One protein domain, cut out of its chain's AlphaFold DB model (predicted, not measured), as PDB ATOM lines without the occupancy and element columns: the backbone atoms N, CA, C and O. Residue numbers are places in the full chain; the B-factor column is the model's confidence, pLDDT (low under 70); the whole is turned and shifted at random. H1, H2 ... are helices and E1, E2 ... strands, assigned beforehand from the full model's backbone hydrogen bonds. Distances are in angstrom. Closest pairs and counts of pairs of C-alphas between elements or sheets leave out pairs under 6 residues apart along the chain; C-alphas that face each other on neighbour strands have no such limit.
ATOM      1  N   ASP A 619     -25.204  29.020  16.854       78.56
ATOM      2  CA  ASP A 619     -25.671  27.888  17.635       78.56
ATOM      3  C   ASP A 619     -26.484  28.359  18.852       78.56
ATOM      4  O   ASP A 619     -25.994  29.106  19.702       78.56
ATOM      5  N   ALA A 620     -27.745  27.918  18.924       75.44
ATOM      6  CA  ALA A 620     -28.666  28.194  20.034       75.44
ATOM      7  C   ALA A 620     -28.272  27.464  21.332       75.44
ATOM      8  O   ALA A 620     -28.597  27.899  22.438       75.44
ATOM      9  N   ALA A 621     -27.591  26.333  21.165       83.81
ATOM     10  CA  ALA A 621     -27.172  25.396  22.189       83.81
ATOM     11  C   ALA A 621     -25.799  24.822  21.817       83.81
ATOM     12  O   ALA A 621     -25.362  24.941  20.672       83.81
ATOM     13  N   CYS A 622     -25.097  24.229  22.778       81.00
ATOM     14  CA  CYS A 622     -23.734  23.771  22.558       81.00
ATOM     15  C   CYS A 622     -23.703  22.544  21.642       81.00
ATOM     16  O   CYS A 622     -24.332  21.532  21.949       81.00
ATOM     17  N   ARG A 623     -22.898  22.587  20.571       83.38
ATOM     18  CA  ARG A 623     -22.747  21.464  19.626       83.38
ATOM     19  C   ARG A 623     -22.204  20.186  20.271       83.38
ATOM     20  O   ARG A 623     -22.443  19.105  19.751       83.38
ATOM     21  N   HIS A 624     -21.491  20.311  21.390       82.00
ATOM     22  CA  HIS A 624     -20.842  19.191  22.076       82.00
ATOM     23  C   HIS A 624     -21.692  18.556  23.189       82.00
ATOM     24  O   HIS A 624     -21.485  17.390  23.501       82.00
ATOM     25  N   CYS A 625     -22.606  19.303  23.828       81.44
ATOM     26  CA  CYS A 625     -23.370  18.805  24.987       81.44
ATOM     27  C   CYS A 625     -24.864  19.174  25.004       81.44
ATOM     28  O   CYS A 625     -25.550  18.891  25.980       81.44
ATOM     29  N   GLY A 626     -25.382  19.849  23.973       84.25
ATOM     30  CA  GLY A 626     -26.794  20.241  23.877       84.25
ATOM     31  C   GLY A 626     -27.250  21.347  24.840       84.25
ATOM     32  O   GLY A 626     -28.382  21.809  24.724       84.25
ATOM     33  N   ALA A 627     -26.403  21.817  25.763       77.50
ATOM     34  CA  ALA A 627     -26.783  22.842  26.736       77.50
ATOM     35  C   ALA A 627     -27.131  24.182  26.050       77.50
ATOM     36  O   ALA A 627     -26.319  24.679  25.259       77.50
ATOM     37  N   PRO A 628     -28.301  24.789  26.327       80.81
ATOM     38  CA  PRO A 628     -28.728  26.024  25.674       80.81
ATOM     39  C   PRO A 628     -27.845  27.209  26.088       80.81
ATOM     40  O   PRO A 628     -27.350  27.275  27.211       80.81
ATOM     41  N   TRP A 629     -27.641  28.175  25.192       73.44
ATOM     42  CA  TRP A 629     -26.797  29.340  25.490       73.44
ATOM     43  C   TRP A 629     -27.505  30.402  26.355       73.44
ATOM     44  O   TRP A 629     -26.868  31.194  27.053       73.44
ATOM     45  N   HIS A 630     -28.836  30.413  26.324       80.50
ATOM     46  CA  HIS A 630     -29.693  31.262  27.144       80.50
ATOM     47  C   HIS A 630     -30.681  30.393  27.925       80.50
ATOM     48  O   HIS A 630     -31.078  29.345  27.428       80.50
ATOM     49  N   HIS A 631     -31.097  30.841  29.113       82.94
ATOM     50  CA  HIS A 631     -32.044  30.121  29.973       82.94
ATOM     51  C   HIS A 631     -31.561  28.707  30.358       82.94
ATOM     52  O   HIS A 631     -32.346  27.791  30.577       82.94
ATOM     53  N   HIS A 632     -30.241  28.517  30.473       80.88
ATOM     54  CA  HIS A 632     -29.700  27.254  30.965       80.88
ATOM     55  C   HIS A 632     -29.934  27.142  32.472       80.88
ATOM     56  O   HIS A 632     -29.197  27.730  33.270       80.88
ATOM     57  N   VAL A 633     -30.980  26.402  32.838       82.81
ATOM     58  CA  VAL A 633     -31.260  25.966  34.209       82.81
ATOM     59  C   VAL A 633     -30.088  25.111  34.699       82.81
ATOM     60  O   VAL A 633     -29.696  24.151  34.035       82.81
ATOM     61  N   LEU A 634     -29.498  25.487  35.835       83.50
ATOM     62  CA  LEU A 634     -28.426  24.716  36.470       83.50
ATOM     63  C   LEU A 634     -29.005  23.482  37.181       83.50
ATOM     64  O   LEU A 634     -30.188  23.454  37.508       83.50
ATOM     65  N   GLN A 635     -28.176  22.466  37.448       74.88
ATOM     66  CA  GLN A 635     -28.625  21.162  37.978       74.88
ATOM     67  C   GLN A 635     -29.415  21.237  39.299       74.88
ATOM     68  O   GLN A 635     -30.217  20.354  39.578       74.88
ATOM     69  N   GLU A 636     -29.236  22.302  40.081       78.31
ATOM     70  CA  GLU A 636     -29.974  22.573  41.324       78.31
ATOM     71  C   GLU A 636     -31.423  23.064  41.097       78.31
ATOM     72  O   GLU A 636     -32.145  23.296  42.063       78.31
ATOM     73  N   GLY A 637     -31.849  23.291  39.846       81.06
ATOM     74  CA  GLY A 637     -33.193  23.747  39.450       81.06
ATOM     75  C   GLY A 637     -33.517  25.210  39.785       81.06
ATOM     76  O   GLY A 637     -34.182  25.899  39.016       81.06
ATOM     77  N   ASN A 638     -32.991  25.719  40.898       90.44
ATOM     78  CA  ASN A 638     -33.343  27.012  41.488       90.44
ATOM     79  C   ASN A 638     -32.717  28.239  40.799       90.44
ATOM     80  O   ASN A 638     -32.949  29.368  41.228       90.44
ATOM     81  N   SER A 639     -31.912  28.061  39.744       91.00
ATOM     82  CA  SER A 639     -31.293  29.183  39.027       91.00
ATOM     83  C   SER A 639     -31.049  28.911  37.543       91.00
ATOM     84  O   SER A 639     -30.801  27.777  37.129       91.00
ATOM     85  N   TRP A 640     -31.080  29.978  36.737       90.00
ATOM     86  CA  TRP A 640     -30.803  29.938  35.301       90.00
ATOM     87  C   TRP A 640     -29.697  30.914  34.884       90.00
ATOM     88  O   TRP A 640     -29.603  32.056  35.353       90.00
ATOM     89  N   ARG A 641     -28.851  30.467  33.951       82.38
ATOM     90  CA  ARG A 641     -27.772  31.257  33.352       82.38
ATOM     91  C   ARG A 641     -28.273  32.006  32.120       82.38
ATOM     92  O   ARG A 641     -28.716  31.415  31.135       82.38
ATOM     93  N   CYS A 642     -28.161  33.329  32.164       82.88
ATOM     94  CA  CYS A 642     -28.360  34.196  31.008       82.88
ATOM     95  C   CYS A 642     -27.116  34.188  30.106       82.88
ATOM     96  O   CYS A 642     -25.994  34.035  30.587       82.88
ATOM     97  N   ALA A 643     -27.290  34.461  28.811       76.56
ATOM     98  CA  ALA A 643     -26.202  34.568  27.832       76.56
ATOM     99  C   ALA A 643     -25.171  35.679  28.137       76.56
ATOM    100  O   ALA A 643     -24.065  35.664  27.601       76.56
ATOM    101  N   CYS A 644     -25.481  36.622  29.039       70.69
ATOM    102  CA  CYS A 644     -24.499  37.562  29.598       70.69
ATOM    103  C   CYS A 644     -23.630  36.964  30.738       70.69
ATOM    104  O   CYS A 644     -22.872  37.692  31.384       70.69
ATOM    105  N   HIS A 645     -23.756  35.655  30.990       75.12
ATOM    106  CA  HIS A 645     -23.224  34.872  32.116       75.12
ATOM    107  C   HIS A 645     -23.650  35.364  33.516       75.12
ATOM    108  O   HIS A 645     -22.988  35.058  34.506       75.12
ATOM    109  N   ALA A 646     -24.749  36.118  33.630       75.44
ATOM    110  CA  ALA A 646     -25.392  36.354  34.922       75.44
ATOM    111  C   ALA A 646     -26.250  35.145  35.320       75.44
ATOM    112  O   ALA A 646     -26.992  34.614  34.488       75.44
ATOM    113  N   LEU A 647     -26.146  34.745  36.587       86.56
ATOM    114  CA  LEU A 647     -27.063  33.808  37.229       86.56
ATOM    115  C   LEU A 647     -28.251  34.590  37.796       86.56
ATOM    116  O   LEU A 647     -28.080  35.709  38.277       86.56
ATOM    117  N   ASN A 648     -29.437  34.001  37.707       88.06
ATOM    118  CA  ASN A 648     -30.710  34.583  38.128       88.06
ATOM    119  C   ASN A 648     -31.528  33.462  38.788       88.06
ATOM    120  O   ASN A 648     -31.309  32.291  38.468       88.06
ATOM    121  N   SER A 649     -32.446  33.796  39.691       91.94
ATOM    122  CA  SER A 649     -33.370  32.828  40.296       91.94
ATOM    123  C   SER A 649     -34.240  32.160  39.226       91.94
ATOM    124  O   SER A 649     -34.565  32.788  38.219       91.94
ATOM    125  N   CYS A 650     -34.702  30.928  39.449       90.12
ATOM    126  CA  CYS A 650     -35.764  30.324  38.631       90.12
ATOM    127  C   CYS A 650     -37.052  31.178  38.598       90.12
ATOM    128  O   CYS A 650     -37.807  31.114  37.634       90.12
ATOM    129  N   THR A 651     -37.266  32.035  39.604       92.06
ATOM    130  CA  THR A 651     -38.364  33.016  39.661       92.06
ATOM    131  C   THR A 651     -38.107  34.297  38.855       92.06
ATOM    132  O   THR A 651     -39.031  35.087  38.654       92.06
ATOM    133  N   ASP A 652     -36.871  34.557  38.418       90.62
ATOM    134  CA  ASP A 652     -36.509  35.803  37.738       90.62
ATOM    135  C   ASP A 652     -36.918  35.752  36.262       90.62
ATOM    136  O   ASP A 652     -36.136  35.357  35.399       90.62
ATOM    137  N   ALA A 653     -38.128  36.225  35.953       87.88
ATOM    138  CA  ALA A 653     -38.641  36.323  34.582       87.88
ATOM    139  C   ALA A 653     -37.804  37.232  33.649       87.88
ATOM    140  O   ALA A 653     -37.976  37.186  32.431       87.88
ATOM    141  N   LEU A 654     -36.896  38.054  34.194       87.69
ATOM    142  CA  LEU A 654     -35.929  38.883  33.468       87.69
ATOM    143  C   LEU A 654     -34.541  38.757  34.111       87.69
ATOM    144  O   LEU A 654     -34.409  38.836  35.329       87.69
ATOM    145  N   CYS A 655     -33.485  38.676  33.301       85.38
ATOM    146  CA  CYS A 655     -32.111  38.668  33.785       85.38
ATOM    147  C   CYS A 655     -31.759  39.979  34.501       85.38
ATOM    148  O   CYS A 655     -31.763  41.058  33.897       85.38
ATOM    149  N   THR A 656     -31.326  39.856  35.754       82.38
ATOM    150  CA  THR A 656     -30.944  40.959  36.649       82.38
ATOM    151  C   THR A 656     -29.863  41.884  36.067       82.38
ATOM    152  O   THR A 656     -29.850  43.082  36.351       82.38
ATOM    153  N   SER A 657     -28.970  41.365  35.212       75.88
ATOM    154  CA  SER A 657     -27.825  42.110  34.666       75.88
ATOM    155  C   SER A 657     -28.075  42.822  33.326       75.88
ATOM    156  O   SER A 657     -27.253  43.669  32.954       75.88
ATOM    157  N   CYS A 658     -29.118  42.474  32.563       71.56
ATOM    158  CA  CYS A 658     -29.343  43.040  31.215       71.56
ATOM    159  C   CYS A 658     -30.805  43.101  30.730       71.56
ATOM    160  O   CYS A 658     -31.051  43.611  29.636       71.56
ATOM    161  N   GLY A 659     -31.778  42.612  31.508       78.69
ATOM    162  CA  GLY A 659     -33.198  42.627  31.139       78.69
ATOM    163  C   GLY A 659     -33.603  41.615  30.058       78.69
ATOM    164  O   GLY A 659     -34.703  41.718  29.523       78.69
ATOM    165  N   LEU A 660     -32.736  40.651  29.723       78.62
ATOM    166  CA  LEU A 660     -33.068  39.512  28.857       78.62
ATOM    167  C   LEU A 660     -34.165  38.658  29.523       78.62
ATOM    168  O   LEU A 660     -33.915  38.179  30.627       78.62
ATOM    169  N   PRO A 661     -35.347  38.449  28.922       82.94
ATOM    170  CA  PRO A 661     -36.390  37.635  29.544       82.94
ATOM    171  C   PRO A 661     -35.987  36.161  29.668       82.94
ATOM    172  O   PRO A 661     -35.250  35.649  28.828       82.94
ATOM    173  N   ALA A 662     -36.496  35.475  30.693       83.62
ATOM    174  CA  ALA A 662     -36.318  34.042  30.949       83.62
ATOM    175  C   ALA A 662     -37.161  33.191  29.980       83.62
ATOM    176  O   ALA A 662     -38.067  32.463  30.374       83.62
ATOM    177  N   LEU A 663     -36.920  33.362  28.681       77.25
ATOM    178  CA  LEU A 663     -37.647  32.669  27.626       77.25
ATOM    179  C   LEU A 663     -36.760  31.614  26.975       77.25
ATOM    180  O   LEU A 663     -35.665  31.904  26.478       77.25
ATOM    181  N   ASP A 664     -37.302  30.407  26.887       64.12
ATOM    182  CA  ASP A 664     -36.879  29.444  25.883       64.12
ATOM    183  C   ASP A 664     -37.151  30.008  24.483       64.12
ATOM    184  O   ASP A 664     -38.080  30.791  24.268       64.12
ATOM    185  N   LYS A 665     -36.358  29.580  23.497       63.47
ATOM    186  CA  LYS A 665     -36.536  29.945  22.078       63.47
ATOM    187  C   LYS A 665     -36.357  31.444  21.761       63.47
ATOM    188  O   LYS A 665     -36.775  31.881  20.687       63.47
ATOM    189  N   ILE A 666     -35.672  32.236  22.604       67.25
ATOM    190  CA  ILE A 666     -35.128  33.527  22.135       67.25
ATOM    191  C   ILE A 666     -34.232  33.244  20.926       67.25
ATOM    192  O   ILE A 666     -33.333  32.404  20.981       67.25
ATOM    193  N   ARG A 667     -34.492  33.938  19.817       66.19
ATOM    194  CA  ARG A 667     -33.796  33.706  18.548       66.19
ATOM    195  C   ARG A 667     -32.271  33.850  18.711       66.19
ATOM    196  O   ARG A 667     -31.833  34.867  19.260       66.19
ATOM    197  N   PRO A 668     -31.443  32.932  18.176       59.62
ATOM    198  CA  PRO A 668     -29.984  33.016  18.294       59.62
ATOM    199  C   PRO A 668     -29.381  34.301  17.727       59.62
ATOM    200  O   PRO A 668     -28.305  34.711  18.152       59.62
ATOM    201  N   ASP A 669     -30.041  34.978  16.783       66.00
ATOM    202  CA  ASP A 669     -29.647  36.322  16.350       66.00
ATOM    203  C   ASP A 669     -29.740  37.355  17.484       66.00
ATOM    204  O   ASP A 669     -28.713  37.950  17.823       66.00
ATOM    205  N   VAL A 670     -30.908  37.492  18.124       65.69
ATOM    206  CA  VAL A 670     -31.137  38.347  19.302       65.69
ATOM    207  C   VAL A 670     -30.169  38.031  20.443       65.69
ATOM    208  O   VAL A 670     -29.599  38.954  21.017       65.69
ATOM    209  N   ILE A 671     -29.938  36.752  20.770       63.19
ATOM    210  CA  ILE A 671     -28.975  36.405  21.832       63.19
ATOM    211  C   ILE A 671     -27.552  36.796  21.393       63.19
ATOM    212  O   ILE A 671     -26.786  37.362  22.171       63.19
ATOM    213  N   SER A 672     -27.183  36.535  20.132       60.28
ATOM    214  CA  SER A 672     -25.811  36.729  19.650       60.28
ATOM    215  C   SER A 672     -25.331  38.177  19.703       60.28
ATOM    216  O   SER A 672     -24.147  38.387  19.968       60.28
ATOM    217  N   SER A 673     -26.212  39.147  19.446       61.78
ATOM    218  CA  SER A 673     -25.884  40.576  19.465       61.78
ATOM    219  C   SER A 673     -25.707  41.133  20.879       61.78
ATOM    220  O   SER A 673     -25.172  42.231  21.022       61.78
ATOM    221  N   TRP A 674     -26.115  40.381  21.905       61.94
ATOM    222  CA  TRP A 674     -26.137  40.810  23.298       61.94
ATOM    223  C   TRP A 674     -24.793  40.562  24.007       61.94
ATOM    224  O   TRP A 674     -24.267  39.446  24.040       61.94
ATOM    225  N   SER A 675     -24.255  41.611  24.629       60.53
ATOM    226  CA  SER A 675     -23.095  41.590  25.532       60.53
ATOM    227  C   SER A 675     -23.504  41.952  26.962       60.53
ATOM    228  O   SER A 675     -24.523  42.609  27.193       60.53
ATOM    229  N   LYS A 676     -22.683  41.595  27.961       52.94
ATOM    230  CA  LYS A 676     -22.909  42.047  29.341       52.94
ATOM    231  C   LYS A 676     -22.834  43.578  29.424       52.94
ATOM    232  O   LYS A 676     -21.811  44.173  29.095       52.94
ATOM    233  N   GLY A 677     -23.912  44.190  29.911       64.00
ATOM    234  CA  GLY A 677     -24.053  45.642  30.036       64.00
ATOM    235  C   GLY A 677     -24.842  46.304  28.903       64.00
ATOM    236  O   GLY A 677     -25.274  47.441  29.093       64.00
ATOM    237  N   ASP A 678     -25.082  45.605  27.789       73.12
ATOM    238  CA  ASP A 678     -26.090  46.009  26.808       73.12
ATOM    239  C   ASP A 678     -27.495  45.796  27.405       73.12
ATOM    240  O   ASP A 678     -27.705  44.920  28.250       73.12
ATOM    241  N   TRP A 679     -28.477  46.573  26.958       76.88
ATOM    242  CA  TRP A 679     -29.864  46.512  27.428       76.88
ATOM    243  C   TRP A 679     -30.833  46.784  26.278       76.88
ATOM    244  O   TRP A 679     -30.479  47.444  25.303       76.88
ATOM    245  N   ARG A 680     -32.067  46.285  26.375       79.44
ATOM    246  CA  ARG A 680     -33.115  46.572  25.389       79.44
ATOM    247  C   ARG A 680     -33.990  47.719  25.883       79.44
ATOM    248  O   ARG A 680     -34.484  47.678  27.008       79.44
ATOM    249  N   CYS A 681     -34.184  48.736  25.052       83.94
ATOM    250  CA  CYS A 681     -35.035  49.866  25.389       83.94
ATOM    251  C   CYS A 681     -36.504  49.438  25.450       83.94
ATOM    252  O   CYS A 681     -37.043  48.932  24.469       83.94
ATOM    253  N   GLN A 682     -37.165  49.696  26.581       82.25
ATOM    254  CA  GLN A 682     -38.561  49.300  26.793       82.25
ATOM    255  C   GLN A 682     -39.531  50.058  25.870       82.25
ATOM    256  O   GLN A 682     -40.449  49.448  25.338       82.25
ATOM    257  N   SER A 683     -39.293  51.349  25.602       87.62
ATOM    258  CA  SER A 683     -40.221  52.183  24.815       87.62
ATOM    259  C   SER A 683     -40.196  51.938  23.298       87.62
ATOM    260  O   SER A 683     -41.226  52.079  22.653       87.62
ATOM    261  N   CYS A 684     -39.043  51.596  22.708       86.56
ATOM    262  CA  CYS A 684     -38.883  51.447  21.250       86.56
ATOM    263  C   CYS A 684     -38.302  50.090  20.811       86.56
ATOM    264  O   CYS A 684     -38.025  49.882  19.633       86.56
ATOM    265  N   GLY A 685     -38.042  49.172  21.746       79.00
ATOM    266  CA  GLY A 685     -37.513  47.835  21.465       79.00
ATOM    267  C   GLY A 685     -36.068  47.770  20.945       79.00
ATOM    268  O   GLY A 685     -35.571  46.661  20.730       79.00
ATOM    269  N   SER A 686     -35.384  48.900  20.742       73.88
ATOM    270  CA  SER A 686     -34.009  48.961  20.226       73.88
ATOM    271  C   SER A 686     -32.984  48.391  21.214       73.88
ATOM    272  O   SER A 686     -33.124  48.543  22.427       73.88
ATOM    273  N   LEU A 687     -31.925  47.758  20.699       75.12
ATOM    274  CA  LEU A 687     -30.773  47.333  21.499       75.12
ATOM    275  C   LEU A 687     -29.854  48.534  21.769       75.12
ATOM    276  O   LEU A 687     -29.462  49.242  20.842       75.12
ATOM    277  N   CYS A 688     -29.491  48.747  23.029       77.31
ATOM    278  CA  CYS A 688     -28.579  49.793  23.472       77.31
ATOM    279  C   CYS A 688     -27.289  49.163  24.005       77.31
ATOM    280  O   CYS A 688     -27.313  48.383  24.956       77.31
ATOM    281  N   TYR A 689     -26.157  49.512  23.392       77.88
ATOM    282  CA  TYR A 689     -24.853  48.959  23.753       77.88
ATOM    283  C   TYR A 689     -24.332  49.458  25.109       77.88
ATOM    284  O   TYR A 689     -24.636  50.570  25.558       77.88
ATOM    285  N   ARG A 690     -23.495  48.624  25.733       72.38
ATOM    286  CA  ARG A 690     -22.827  48.833  27.020       72.38
ATOM    287  C   ARG A 690     -22.270  50.251  27.157       72.38
ATOM    288  O   ARG A 690     -21.511  50.726  26.317       72.38
ATOM    289  N   GLY A 691     -22.647  50.915  28.246       68.81
ATOM    290  CA  GLY A 691     -22.240  52.286  28.561       68.81
ATOM    291  C   GLY A 691     -23.267  53.361  28.194       68.81
ATOM    292  O   GLY A 691     -23.319  54.369  28.895       68.81
ATOM    293  N   ARG A 692     -24.147  53.158  27.196       77.38
ATOM    294  CA  ARG A 692     -25.258  54.103  26.967       77.38
ATOM    295  C   ARG A 692     -26.249  54.015  28.133       77.38
ATOM    296  O   ARG A 692     -26.887  52.981  28.323       77.38
ATOM    297  N   GLN A 693     -26.388  55.100  28.897       85.81
ATOM    298  CA  GLN A 693     -27.399  55.240  29.958       85.81
ATOM    299  C   GLN A 693     -28.763  55.704  29.422       85.81
ATOM    300  O   GLN A 693     -29.729  55.759  30.176       85.81
ATOM    301  N   GLN A 694     -28.852  56.025  28.131       93.19
ATOM    302  CA  GLN A 694     -30.056  56.506  27.460       93.19
ATOM    303  C   GLN A 694     -30.125  55.915  26.044       93.19
ATOM    304  O   GLN A 694     -29.095  55.727  25.389       93.19
ATOM    305  N   CYS A 695     -31.329  55.577  25.590       89.38
ATOM    306  CA  CYS A 695     -31.606  55.147  24.223       89.38
ATOM    307  C   CYS A 695     -31.702  56.364  23.290       89.38
ATOM    308  O   CYS A 695     -31.998  57.472  23.734       89.38
ATOM    309  N   SER A 696     -31.545  56.153  21.981       81.88
ATOM    310  CA  SER A 696     -31.741  57.189  20.954       81.88
ATOM    311  C   SER A 696     -33.161  57.785  20.928       81.88
ATOM    312  O   SER A 696     -33.357  58.834  20.331       81.88
ATOM    313  N   CYS A 697     -34.148  57.145  21.569       90.69
ATOM    314  CA  CYS A 697     -35.506  57.675  21.761       90.69
ATOM    315  C   CYS A 697     -35.699  58.463  23.076       90.69
ATOM    316  O   CYS A 697     -36.827  58.781  23.437       90.69
ATOM    317  N   GLY A 698     -34.630  58.728  23.833       92.62
ATOM    318  CA  GLY A 698     -34.675  59.472  25.096       92.62
ATOM    319  C   GLY A 698     -34.970  58.634  26.347       92.62
ATOM    320  O   GLY A 698     -34.652  59.075  27.451       92.62
ATOM    321  N   THR A 699     -35.498  57.412  26.220       92.44
ATOM    322  CA  THR A 699     -35.726  56.513  27.366       92.44
ATOM    323  C   THR A 699     -34.414  56.165  28.067       92.44
ATOM    324  O   THR A 699     -33.450  55.752  27.421       92.44
ATOM    325  N   PHE A 700     -34.369  56.286  29.394       90.75
ATOM    326  CA  PHE A 700     -33.199  55.907  30.188       90.75
ATOM    327  C   PHE A 700     -33.056  54.390  30.345       90.75
ATOM    328  O   PHE A 700     -34.023  53.629  30.271       90.75
ATOM    329  N   ARG A 701     -31.820  53.950  30.588       85.50
ATOM    330  CA  ARG A 701     -31.501  52.572  30.950       85.50
ATOM    331  C   ARG A 701     -32.245  52.209  32.239       85.50
ATOM    332  O   ARG A 701     -32.113  52.951  33.212       85.50
ATOM    333  N   PRO A 702     -32.955  51.066  32.301       80.44
ATOM    334  CA  PRO A 702     -33.512  50.581  33.554       80.44
ATOM    335  C   PRO A 702     -32.405  50.467  34.602       80.44
ATOM    336  O   PRO A 702     -31.423  49.747  34.388       80.44
ATOM    337  N   SER A 703     -32.555  51.177  35.722       78.00
ATOM    338  CA  SER A 703     -31.670  51.022  36.875       78.00
ATOM    339  C   SER A 703     -31.616  49.545  37.240       78.00
ATOM    340  O   SER A 703     -32.657  48.931  37.489       78.00
ATOM    341  N   ALA A 704     -30.413  48.965  37.248       61.56
ATOM    342  CA  ALA A 704     -30.236  47.599  37.715       61.56
ATOM    343  C   ALA A 704     -30.805  47.525  39.134       61.56
ATOM    344  O   ALA A 704     -30.376  48.290  40.002       61.56
ATOM    345  N   ARG A 705     -31.801  46.656  39.352       51.53
ATOM    346  CA  ARG A 705     -32.376  46.455  40.682       51.53
ATOM    347  C   ARG A 705     -31.281  45.870  41.564       51.53
ATOM    348  O   ARG A 705     -31.016  44.674  41.521       51.53
ATOM    349  N   LEU A 706     -30.627  46.734  42.335       40.94
ATOM    350  CA  LEU A 706     -29.893  46.322  43.518       40.94
ATOM    351  C   LEU A 706     -30.941  45.728  44.452       40.94
ATOM    352  O   LEU A 706     -31.711  46.472  45.055       40.94
ATOM    353  N   SER A 707     -31.022  44.399  44.489       36.25
ATOM    354  CA  SER A 707     -31.902  43.688  45.407       36.25
ATOM    355  C   SER A 707     -31.534  44.104  46.825       36.25
ATOM    356  O   SER A 707     -30.491  43.704  47.346       36.25
ATOM    357  N   SER A 708     -32.366  44.950  47.428       31.27
ATOM    358  CA  SER A 708     -32.291  45.264  48.845       31.27
ATOM    359  C   SER A 708     -32.589  43.976  49.600       31.27
ATOM    360  O   SER A 708     -33.745  43.562  49.672       31.27
ATOM    361  N   VAL A 709     -31.538  43.327  50.100       31.95
ATOM    362  CA  VAL A 709     -31.672  42.216  51.040       31.95
ATOM    363  C   VAL A 709     -32.254  42.808  52.320       31.95
ATOM    364  O   VAL A 709     -31.570  43.557  53.019       31.95
ATOM    365  N   SER A 710     -33.543  42.545  52.523       33.03
ATOM    366  CA  SER A 710     -34.343  42.888  53.700       33.03
ATOM    367  C   SER A 710     -34.305  41.751  54.710       33.03
ATOM    368  O   SER A 710     -34.667  40.633  54.274       33.03
TER     369      SER A 710
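What this domain is: This is residues 619 to 710 of the 710 residues of the protein "RanBP2-type domain-containing protein" of Leishmania braziliensis (UniProt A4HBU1). This domain has little regular structure: it is a flat run of loops with one small hairpin of strands, E1 and E2, and one short helix, H1. The loop of residues 622 to 627 sticks out at one end, the looped stretch of residues 679 to 699 makes the other, and the last residues form a tail. The printed part has 92 residues, only 11 in named elements, in the order E1, E2, H1; the class is mixed. It is compact, with a radius of gyration of the C-alphas of 13.9 A and spans of 42 by 38 by 18 A.

Where its parts are: Strand E1 is residues 639 to 641, 7.0 A long, from C-alpha 639 at (-31.293, 29.183, 39.027). Strand E2 is residues 647 to 649, 7.1 A. Helix H1 is residues 668 to 672, 5.7 A, ending at C-alpha 672 at (-25.811, 36.729, 19.650).

How they stand to each other: E1 and E2, a hairpin with a tight link, are antiparallel at 147 degrees; N 640 and O 648 are 2.9 A apart, within hydrogen-bond range. Residues 632 to 633 pair antiparallel with residues 640 to 641 of E1, and residues 679 to 680 with 687 to 688. E1 and H1 are apart. In H1 the O i to N i+4 pair is within hydrogen-bond range.

The domain as a whole: The C-alphas farthest apart, of His 624 and Gly 698, are 42.7 A apart. The printed part has no cut; the link from E2 to H1 is long. The model's pLDDT is under 70 at residues 664 to 677, 691 and 704 to 710.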